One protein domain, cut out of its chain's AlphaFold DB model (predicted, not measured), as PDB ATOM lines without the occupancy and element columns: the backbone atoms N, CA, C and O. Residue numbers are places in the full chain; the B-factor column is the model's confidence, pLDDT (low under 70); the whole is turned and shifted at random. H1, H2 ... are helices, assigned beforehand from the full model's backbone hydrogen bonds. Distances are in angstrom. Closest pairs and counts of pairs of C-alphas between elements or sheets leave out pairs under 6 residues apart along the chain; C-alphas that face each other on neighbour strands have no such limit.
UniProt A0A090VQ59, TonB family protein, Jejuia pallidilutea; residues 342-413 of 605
ATOM      1  N   GLU A 342     297.831 315.839 336.658       93.31
ATOM      2  CA  GLU A 342     297.099 316.845 337.441       93.31
ATOM      3  C   GLU A 342     297.604 318.262 337.153       93.31
ATOM      4  O   GLU A 342     296.816 319.135 336.792       93.31
ATOM      5  N   GLY A 343     298.922 318.482 337.191       94.50
ATOM      6  CA  GLY A 343     299.505 319.781 336.863       94.50
ATOM      7  C   GLY A 343     299.215 320.219 335.425       94.50
ATOM      8  O   GLY A 343     299.148 321.415 335.142       94.50
ATOM      9  N   TYR A 344     299.004 319.277 334.501       94.31
ATOM     10  CA  TYR A 344     298.600 319.579 333.129       94.31
ATOM     11  C   TYR A 344     297.158 320.094 333.047       94.31
ATOM     12  O   TYR A 344     296.885 320.997 332.253       94.31
ATOM     13  N   LEU A 345     296.247 319.568 333.871       94.81
ATOM     14  CA  LEU A 345     294.876 320.077 333.983       94.81
ATOM     15  C   LEU A 345     294.864 321.492 334.559       94.81
ATOM     16  O   LEU A 345     294.217 322.367 333.985       94.81
ATOM     17  N   ASP A 346     295.634 321.733 335.624       94.50
ATOM     18  CA  ASP A 346     295.808 323.070 336.198       94.50
ATOM     19  C   ASP A 346     296.386 324.044 335.167       94.50
ATOM     20  O   ASP A 346     295.848 325.131 334.963       94.50
ATOM     21  N   PHE A 347     297.431 323.630 334.444       94.12
ATOM     22  CA  PHE A 347     298.009 324.423 333.362       94.12
ATOM     23  C   PHE A 347     296.970 324.770 332.287       94.12
ATOM     24  O   PHE A 347     296.906 325.918 331.846       94.12
ATOM     25  N   ARG A 348     296.150 323.804 331.855       94.12
ATOM     26  CA  ARG A 348     295.098 324.024 330.852       94.12
ATOM     27  C   ARG A 348     294.006 324.952 331.374       94.12
ATOM     28  O   ARG A 348     293.599 325.841 330.630       94.12
ATOM     29  N   ARG A 349     293.579 324.796 332.631       95.31
ATOM     30  CA  ARG A 349     292.634 325.705 333.295       95.31
ATOM     31  C   ARG A 349     293.187 327.123 333.312       95.31
ATOM     32  O   ARG A 349     292.553 328.022 332.769       95.31
ATOM     33  N   ASP A 350     294.371 327.316 333.883       94.69
ATOM     34  CA  ASP A 350     294.981 328.635 334.062       94.69
ATOM     35  C   ASP A 350     295.249 329.312 332.713       94.69
ATOM     36  O   ASP A 350     295.003 330.508 332.545       94.69
ATOM     37  N   HIS A 351     295.697 328.541 331.717       94.00
ATOM     38  CA  HIS A 351     295.852 329.023 330.350       94.00
ATOM     39  C   HIS A 351     294.512 329.463 329.748       94.00
ATOM     40  O   HIS A 351     294.442 330.534 329.149       94.00
ATOM     41  N   SER A 352     293.446 328.676 329.899       95.06
ATOM     42  CA  SER A 352     292.123 329.041 329.389       95.06
ATOM     43  C   SER A 352     291.547 330.278 330.087       95.06
ATOM     44  O   SER A 352     291.057 331.170 329.399       95.06
ATOM     45  N   VAL A 353     291.702 330.403 331.412       94.38
ATOM     46  CA  VAL A 353     291.335 331.615 332.176       94.38
ATOM     47  C   VAL A 353     292.111 332.836 331.678       94.38
ATOM     48  O   VAL A 353     291.554 333.924 331.564       94.38
ATOM     49  N   LEU A 354     293.399 332.678 331.369       94.56
ATOM     50  CA  LEU A 354     294.217 333.763 330.828       94.56
ATOM     51  C   LEU A 354     293.757 334.191 329.426       94.56
ATOM     52  O   LEU A 354     293.785 335.381 329.111       94.56
ATOM     53  N   VAL A 355     293.380 333.229 328.578       94.62
ATOM     54  CA  VAL A 355     292.928 333.478 327.201       94.62
ATOM     55  C   VAL A 355     291.544 334.126 327.176       94.62
ATOM     56  O   VAL A 355     291.332 335.051 326.391       94.62
ATOM     57  N   ASP A 356     290.630 333.677 328.035       93.75
ATOM     58  CA  ASP A 356     289.289 334.241 328.181       93.75
ATOM     59  C   ASP A 356     288.942 334.496 329.660       93.75
ATOM     60  O   ASP A 356     288.212 333.728 330.296       93.75
ATOM     61  N   PRO A 357     289.421 335.616 330.230       90.25
ATOM     62  CA  PRO A 357     289.112 335.979 331.610       90.25
ATOM     63  C   PRO A 357     287.641 336.390 331.800       90.25
ATOM     64  O   PRO A 357     287.207 336.608 332.932       90.25
ATOM     65  N   GLY A 358     286.876 336.545 330.711       91.75
ATOM     66  CA  GLY A 358     285.471 336.947 330.724       91.75
ATOM     67  C   GLY A 358     284.480 335.786 330.807       91.75
ATOM     68  O   GLY A 358     283.287 336.047 330.961       91.75
ATOM     69  N   ALA A 359     284.947 334.533 330.740       89.19
ATOM     70  CA  ALA A 359     284.103 333.335 330.689       89.19
ATOM     71  C   ALA A 359     283.237 333.109 331.949       89.19
ATOM     72  O   ALA A 359     282.252 332.372 331.909       89.19
ATOM     73  N   GLY A 360     283.572 333.775 333.058       88.81
ATOM     74  CA  GLY A 360     282.871 333.675 334.337       88.81
ATOM     75  C   GLY A 360     283.653 332.877 335.382       88.81
ATOM     76  O   GLY A 360     284.488 332.031 335.064       88.81
ATOM     77  N   GLU A 361     283.396 333.171 336.656       91.44
ATOM     78  CA  GLU A 361     284.059 332.498 337.777       91.44
ATOM     79  C   GLU A 361     283.725 331.000 337.784       91.44
ATOM     80  O   GLU A 361     282.563 330.610 337.644       91.44
ATOM     81  N   GLY A 362     284.737 330.143 337.926       92.06
ATOM     82  CA  GLY A 362     284.545 328.695 337.912       92.06
ATOM     83  C   GLY A 362     284.384 328.074 336.521       92.06
ATOM     84  O   GLY A 362     284.235 326.861 336.431       92.06
ATOM     85  N   PHE A 363     284.366 328.852 335.426       94.69
ATOM     86  CA  PHE A 363     284.007 328.335 334.094       94.69
ATOM     87  C   PHE A 363     284.904 327.177 333.624       94.69
ATOM     88  O   PHE A 363     284.395 326.202 333.062       94.69
ATOM     89  N   TYR A 364     286.213 327.280 333.872       95.62
ATOM     90  CA  TYR A 364     287.227 326.281 333.507       95.62
ATOM     91  C   TYR A 364     287.571 325.311 334.651       95.62
ATOM     92  O   TYR A 364     288.370 324.392 334.460       95.62
ATOM     93  N   ASP A 365     286.991 325.505 335.834       95.19
ATOM     94  CA  ASP A 365     287.234 324.671 337.006       95.19
ATOM     95  C   ASP A 365     286.481 323.342 336.912       95.19
ATOM     96  O   ASP A 365     285.464 323.217 336.220       95.19
ATOM     97  N   ASN A 366     287.013 322.332 337.602       94.56
ATOM     98  CA  ASN A 366     286.423 321.001 337.633       94.56
ATOM     99  C   ASN A 366     285.016 321.080 338.256       94.56
ATOM    100  O   ASN A 366     284.873 321.633 339.346       94.56
ATOM    101  N   PRO A 367     283.971 320.499 337.635       93.81
ATOM    102  CA  PRO A 367     282.604 320.554 338.158       93.81
ATOM    103  C   PRO A 367     282.440 319.895 339.539       93.81
ATOM    104  O   PRO A 367     281.470 320.179 340.241       93.81
ATOM    105  N   ASN A 368     283.383 319.038 339.949       92.44
ATOM    106  CA  ASN A 368     283.417 318.427 341.280       92.44
ATOM    107  C   ASN A 368     284.181 319.260 342.329       92.44
ATOM    108  O   ASN A 368     284.149 318.904 343.505       92.44
ATOM    109  N   ASP A 369     284.855 320.337 341.921       93.44
ATOM    110  CA  ASP A 369     285.666 321.210 342.779       93.44
ATOM    111  C   ASP A 369     285.533 322.679 342.336       93.44
ATOM    112  O   ASP A 369     286.472 323.314 341.859       93.44
ATOM    113  N   LEU A 370     284.306 323.201 342.414       94.62
ATOM    114  CA  LEU A 370     283.992 324.563 341.983       94.62
ATOM    115  C   LEU A 370     284.344 325.607 343.061       94.62
ATOM    116  O   LEU A 370     284.186 325.337 344.257       94.62
ATOM    117  N   PRO A 371     284.728 326.839 342.661       93.44
ATOM    118  CA  PRO A 371     284.953 327.939 343.591       93.44
ATOM    119  C   PRO A 371     283.749 328.220 344.495       93.44
ATOM    120  O   PRO A 371     282.584 328.068 344.112       93.44
ATOM    121  N   ALA A 372     284.034 328.691 345.709       91.50
ATOM    122  CA  ALA A 372     283.005 329.005 346.689       91.50
ATOM    123  C   ALA A 372     282.017 330.054 346.145       91.50
ATOM    124  O   ALA A 372     282.384 331.201 345.910       91.50
ATOM    125  N   GLY A 373     280.747 329.666 346.004       89.12
ATOM    126  CA  GLY A 373     279.677 330.535 345.498       89.12
ATOM    127  C   GLY A 373     279.196 330.196 344.086       89.12
ATOM    128  O   GLY A 373     278.130 330.671 343.704       89.12
ATOM    129  N   VAL A 374     279.902 329.330 343.354       93.50
ATOM    130  CA  VAL A 374     279.467 328.822 342.046       93.50
ATOM    131  C   VAL A 374     278.757 327.480 342.237       93.50
ATOM    132  O   VAL A 374     279.344 326.519 342.728       93.50
ATOM    133  N   THR A 375     277.474 327.399 341.873       94.44
ATOM    134  CA  THR A 375     276.730 326.126 341.898       94.44
ATOM    135  C   THR A 375     276.925 325.351 340.597       94.44
ATOM    136  O   THR A 375     277.158 325.945 339.544       94.44
ATOM    137  N   LEU A 376     276.765 324.024 340.635       92.12
ATOM    138  CA  LEU A 376     276.842 323.193 339.427       92.12
ATOM    139  C   LEU A 376     275.811 323.614 338.362       92.12
ATOM    140  O   LEU A 376     276.124 323.645 337.175       92.12
ATOM    141  N   ASP A 377     274.601 324.006 338.771       91.06
ATOM    142  CA  ASP A 377     273.568 324.491 337.844       91.06
ATOM    143  C   ASP A 377     273.957 325.825 337.190       91.06
ATOM    144  O   ASP A 377     273.731 326.017 335.996       91.06
ATOM    145  N   GLN A 378     274.585 326.734 337.947       91.69
ATOM    146  CA  GLN A 378     275.143 327.970 337.396       91.69
ATOM    147  C   GLN A 378     276.274 327.668 336.406       91.69
ATOM    148  O   GLN A 378     276.307 328.245 335.324       91.69
ATOM    149  N   TRP A 379     277.161 326.732 336.750       93.94
ATOM    150  CA  TRP A 379     278.279 326.320 335.904       93.94
ATOM    151  C   TRP A 379     277.828 325.697 334.573       93.94
ATOM    152  O   TRP A 379     278.373 326.021 333.511       93.94
ATOM    153  N   ARG A 380     276.796 324.840 334.606       91.44
ATOM    154  CA  ARG A 380     276.140 324.290 333.405       91.44
ATOM    155  C   ARG A 380     275.453 325.383 332.587       91.44
ATOM    156  O   ARG A 380     275.423 325.314 331.366       91.44
ATOM    157  N   GLY A 381     274.923 326.406 333.255       90.44
ATOM    158  CA  GLY A 381     274.238 327.534 332.628       90.44
ATOM    159  C   GLY A 381     275.147 328.524 331.895       90.44
ATOM    160  O   GLY A 381     274.625 329.393 331.199       90.44
ATOM    161  N   TYR A 382     276.477 328.416 332.016       89.94
ATOM    162  CA  TYR A 382     277.392 329.315 331.307       89.94
ATOM    163  C   TYR A 382     277.350 329.152 329.779       89.94
ATOM    164  O   TYR A 382     277.569 330.131 329.066       89.94
ATOM    165  N   ASN A 383     276.998 327.966 329.269       85.00
ATOM    166  CA  ASN A 383     276.772 327.734 327.843       85.00
ATOM    167  C   ASN A 383     275.303 327.371 327.586       85.00
ATOM    168  O   ASN A 383     274.745 326.475 328.214       85.00
ATOM    169  N   ASN A 384     274.684 327.997 326.580       79.00
ATOM    170  CA  ASN A 384     273.277 327.729 326.235       79.00
ATOM    171  C   ASN A 384     273.013 326.291 325.740       79.00
ATOM    172  O   ASN A 384     271.864 325.861 325.751       79.00
ATOM    173  N   ASN A 385     274.050 325.568 325.301       79.81
ATOM    174  CA  ASN A 385     273.985 324.189 324.803       79.81
ATOM    175  C   ASN A 385     275.102 323.326 325.428       79.81
ATOM    176  O   ASN A 385     275.871 322.704 324.696       79.81
ATOM    177  N   SER A 386     275.245 323.331 326.758       79.31
ATOM    178  CA  SER A 386     276.222 322.465 327.437       79.31
ATOM    179  C   SER A 386     275.967 320.978 327.190       79.31
ATOM    180  O   SER A 386     274.824 320.541 327.017       79.31
ATOM    181  N   ASN A 387     277.045 320.193 327.206       85.44
ATOM    182  CA  ASN A 387     276.959 318.739 327.198       85.44
ATOM    183  C   ASN A 387     276.225 318.227 328.453       85.44
ATOM    184  O   ASN A 387     276.293 318.837 329.518       85.44
ATOM    185  N   ALA A 388     275.518 317.101 328.328       87.00
ATOM    186  CA  ALA A 388     274.834 316.471 329.458       87.00
ATOM    187  C   ALA A 388     275.813 315.788 330.430       87.00
ATOM    188  O   ALA A 388     275.476 315.590 331.595       87.00
ATOM    189  N   ASP A 389     276.997 315.411 329.944       92.94
ATOM    190  CA  ASP A 389     278.097 314.917 330.766       92.94
ATOM    191  C   ASP A 389     278.986 316.092 331.199       92.94
ATOM    192  O   ASP A 389     279.661 316.713 330.375       92.94
ATOM    193  N   ASP A 390     278.986 316.382 332.504       93.62
ATOM    194  CA  ASP A 390     279.749 317.488 333.090       93.62
ATOM    195  C   ASP A 390     281.262 317.327 332.899       93.62
ATOM    196  O   ASP A 390     281.970 318.316 332.711       93.62
ATOM    197  N   THR A 391     281.772 316.091 332.921       93.44
ATOM    198  CA  THR A 391     283.206 315.820 332.737       93.44
ATOM    199  C   THR A 391     283.601 316.115 331.299       93.44
ATOM    200  O   THR A 391     284.604 316.782 331.048       93.44
ATOM    201  N   LEU A 392     282.784 315.664 330.346       93.50
ATOM    202  CA  LEU A 392     283.008 315.927 328.929       93.50
ATOM    203  C   LEU A 392     282.889 317.423 328.609       93.50
ATOM    204  O   LEU A 392     283.717 317.956 327.873       93.50
ATOM    205  N   GLU A 393     281.894 318.120 329.164       94.19
ATOM    206  CA  GLU A 393     281.763 319.578 329.042       94.19
ATOM    207  C   GLU A 393     283.016 320.289 329.570       94.19
ATOM    208  O   GLU A 393     283.581 321.140 328.884       94.19
ATOM    209  N   TRP A 394     283.487 319.914 330.762       95.25
ATOM    210  CA  TRP A 394     284.664 320.512 331.385       95.25
ATOM    211  C   TRP A 394     285.936 320.321 330.552       95.25
ATOM    212  O   TRP A 394     286.622 321.297 330.243       95.25
ATOM    213  N   LEU A 395     286.229 319.095 330.110       95.19
ATOM    214  CA  LEU A 395     287.418 318.814 329.297       95.19
ATOM    215  C   LEU A 395     287.373 319.525 327.934       95.19
ATOM    216  O   LEU A 395     288.394 320.035 327.470       95.19
ATOM    217  N   ASN A 396     286.188 319.648 327.327       92.62
ATOM    218  CA  ASN A 396     286.004 320.454 326.117       92.62
ATOM    219  C   ASN A 396     286.304 321.941 326.370       92.62
ATOM    220  O   ASN A 396     286.993 322.568 325.565       92.62
ATOM    221  N   ARG A 397     285.866 322.510 327.506       93.25
ATOM    222  CA  ARG A 397     286.218 323.892 327.902       93.25
ATOM    223  C   ARG A 397     287.730 324.070 328.090       93.25
ATOM    224  O   ARG A 397     288.262 325.141 327.810       93.25
ATOM    225  N   LEU A 398     288.444 323.021 328.501       94.12
ATOM    226  CA  LEU A 398     289.910 323.002 328.594       94.12
ATOM    227  C   LEU A 398     290.629 322.774 327.247       94.12
ATOM    228  O   LEU A 398     291.865 322.755 327.203       94.12
ATOM    229  N   ASN A 399     289.886 322.655 326.140       92.00
ATOM    230  CA  ASN A 399     290.397 322.339 324.802       92.00
ATOM    231  C   ASN A 399     291.188 321.018 324.757       92.00
ATOM    232  O   ASN A 399     292.282 320.969 324.182       92.00
ATOM    233  N   PHE A 400     290.670 319.976 325.411       93.94
ATOM    234  CA  PHE A 400     291.177 318.614 325.254       93.94
ATOM    235  C   PHE A 400     290.677 318.015 323.935       93.94
ATOM    236  O   PHE A 400     289.543 318.258 323.527       93.94
ATOM    237  N   PHE A 401     291.529 317.234 323.277       92.94
ATOM    238  CA  PHE A 401     291.173 316.467 322.084       92.94
ATOM    239  C   PHE A 401     290.607 315.086 322.438       92.94
ATOM    240  O   PHE A 401     290.761 314.616 323.565       92.94
ATOM    241  N   ASP A 402     289.995 314.413 321.459       92.50
ATOM    242  CA  ASP A 402     289.302 313.130 321.641       92.50
ATOM    243  C   ASP A 402     290.171 312.078 322.352       92.50
ATOM    244  O   ASP A 402     289.745 311.527 323.369       92.50
ATOM    245  N   THR A 403     291.418 311.865 321.901       92.88
ATOM    246  CA  THR A 403     292.347 310.930 322.567       92.88
ATOM    247  C   THR A 403     292.645 311.323 324.019       92.88
ATOM    248  O   THR A 403     292.751 310.458 324.891       92.88
ATOM    249  N   GLU A 404     292.768 312.622 324.315       94.94
ATOM    250  CA  GLU A 404     293.034 313.090 325.680       94.94
ATOM    251  C   GLU A 404     291.828 312.850 326.596       94.94
ATOM    252  O   GLU A 404     291.995 312.403 327.730       94.94
ATOM    253  N   ILE A 405     290.617 313.113 326.093       95.06
ATOM    254  CA  ILE A 405     289.356 312.874 326.806       95.06
ATOM    255  C   ILE A 405     289.194 311.382 327.094       95.06
ATOM    256  O   ILE A 405     288.933 310.994 328.233       95.06
ATOM    257  N   GLU A 406     289.385 310.537 326.080       94.00
ATOM    258  CA  GLU A 406     289.291 309.085 326.222       94.00
ATOM    259  C   GLU A 406     290.278 308.567 327.274       94.00
ATOM    260  O   GLU A 406     289.922 307.766 328.143       94.00
ATOM    261  N   ASN A 407     291.524 309.039 327.232       95.12
ATOM    262  CA  ASN A 407     292.546 308.633 328.185       95.12
ATOM    263  C   ASN A 407     292.261 309.134 329.598       95.12
ATOM    264  O   ASN A 407     292.421 308.361 330.542       95.12
ATOM    265  N   PHE A 408     291.772 310.364 329.753       95.50
ATOM    266  CA  PHE A 408     291.344 310.880 331.050       95.50
ATOM    267  C   PHE A 408     290.246 310.004 331.669       95.50
ATOM    268  O   PHE A 408     290.396 309.539 332.799       95.50
ATOM    269  N   VAL A 409     289.176 309.713 330.916       94.12
ATOM    270  CA  VAL A 409     288.030 308.916 331.396       94.12
ATOM    271  C   VAL A 409     288.449 307.493 331.779       94.12
ATOM    272  O   VAL A 409     287.952 306.942 332.759       94.12
ATOM    273  N   ASN A 410     289.397 306.910 331.046       93.94
ATOM    274  CA  ASN A 410     289.924 305.574 331.327       93.94
ATOM    275  C   ASN A 410     291.064 305.555 332.364       93.94
ATOM    276  O   ASN A 410     291.623 304.490 332.633       93.94
ATOM    277  N   GLY A 411     291.449 306.705 332.932       93.81
ATOM    278  CA  GLY A 411     292.564 306.806 333.877       93.81
ATOM    279  C   GLY A 411     293.927 306.442 333.270       93.81
ATOM    280  O   GLY A 411     294.815 305.973 333.983       93.81
ATOM    281  N   ARG A 412     294.097 306.608 331.952       94.19
ATOM    282  CA  ARG A 412     295.340 306.329 331.219       94.19
ATOM    283  C   ARG A 412     296.189 307.594 331.125       94.19
ATOM    284  O   ARG A 412     295.711 308.647 330.712       94.19
ATOM    285  N   THR A 413     297.472 307.473 331.459       94.88
ATOM    286  CA  THR A 413     298.448 308.564 331.336       94.88
ATOM    287  C   THR A 413     299.782 308.048 330.814       94.88
ATOM    288  O   THR A 413     300.228 306.968 331.205       94.88
TER     289      THR A 413
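AT A GLANCE: This is residues 342 to 413 of the 605 residues of the protein "TonB family protein" of Jejuia pallidilutea (UniProt A0A090VQ59). Three short helices, H4, H3 and H2, make a loose row with H3 in the middle, and the longest helix, H1, lies off to one side of this row, near H3 and slanted to H3 at a steep tilt of 56 degrees, but apart from H2 and H4. The long unnamed stretch from residue 356 to 375 winds from the end of H1 through the middle of the domain to H2. The printed part has 72 residues with four named helices, H1, H2, H3 and H4 in chain order, and no named strand. The class is all helix, though under half of the residues, 35 of 72, are in named elements. The whole is compact, with a radius of gyration of the C-alphas of 11.9 A, and rounded, spanning 32 by 26 by 20 A.

HOW THE PARTS SIT: H1, residues 342 to 355, is close to but not clearly touching H3, residues 390 to 397. Their closest C-alphas, those of Ser 352 and Arg 397, are 8.0 A apart, and they run the same way at a steep tilt of 56 degrees. H2, residues 376 to 380, is close to but not clearly touching H3, with the C-alphas of Arg 380 and Asp 390 closest at 7.7 A. H4, residues 402 to 409, is also close to but not clearly touching H3. The closest C-alphas of H3 and H4, those of Leu 395 and Ile 405, are 6.7 A apart, and the two run opposite ways at a steep tilt of 39 degrees. H1 is apart from H2 and H4, and H2 is apart from H4. In H1, H2, H3 and H4 every O i to N i+4 pair is within hydrogen-bond range.

IN THESE COORDINATES: H1 begins at C-alpha 342 (297.099, 316.845, 337.441) and measures 20.0 A from first to last C-alpha. H2 measures 6.2 A, H3 10.5 A and H4 10.7 A. H4 ends at C-alpha 409 (288.030, 308.916, 331.396).

THE WHOLE: The C-alphas of Gly 373 and Thr 403 are the two farthest apart, at 32.7 A. The link from H1 to H2 is long, that from H2 to H3 short and that from H3 to H4 tight. The printed part has no cut, and no printed residue is under 70 in pLDDT.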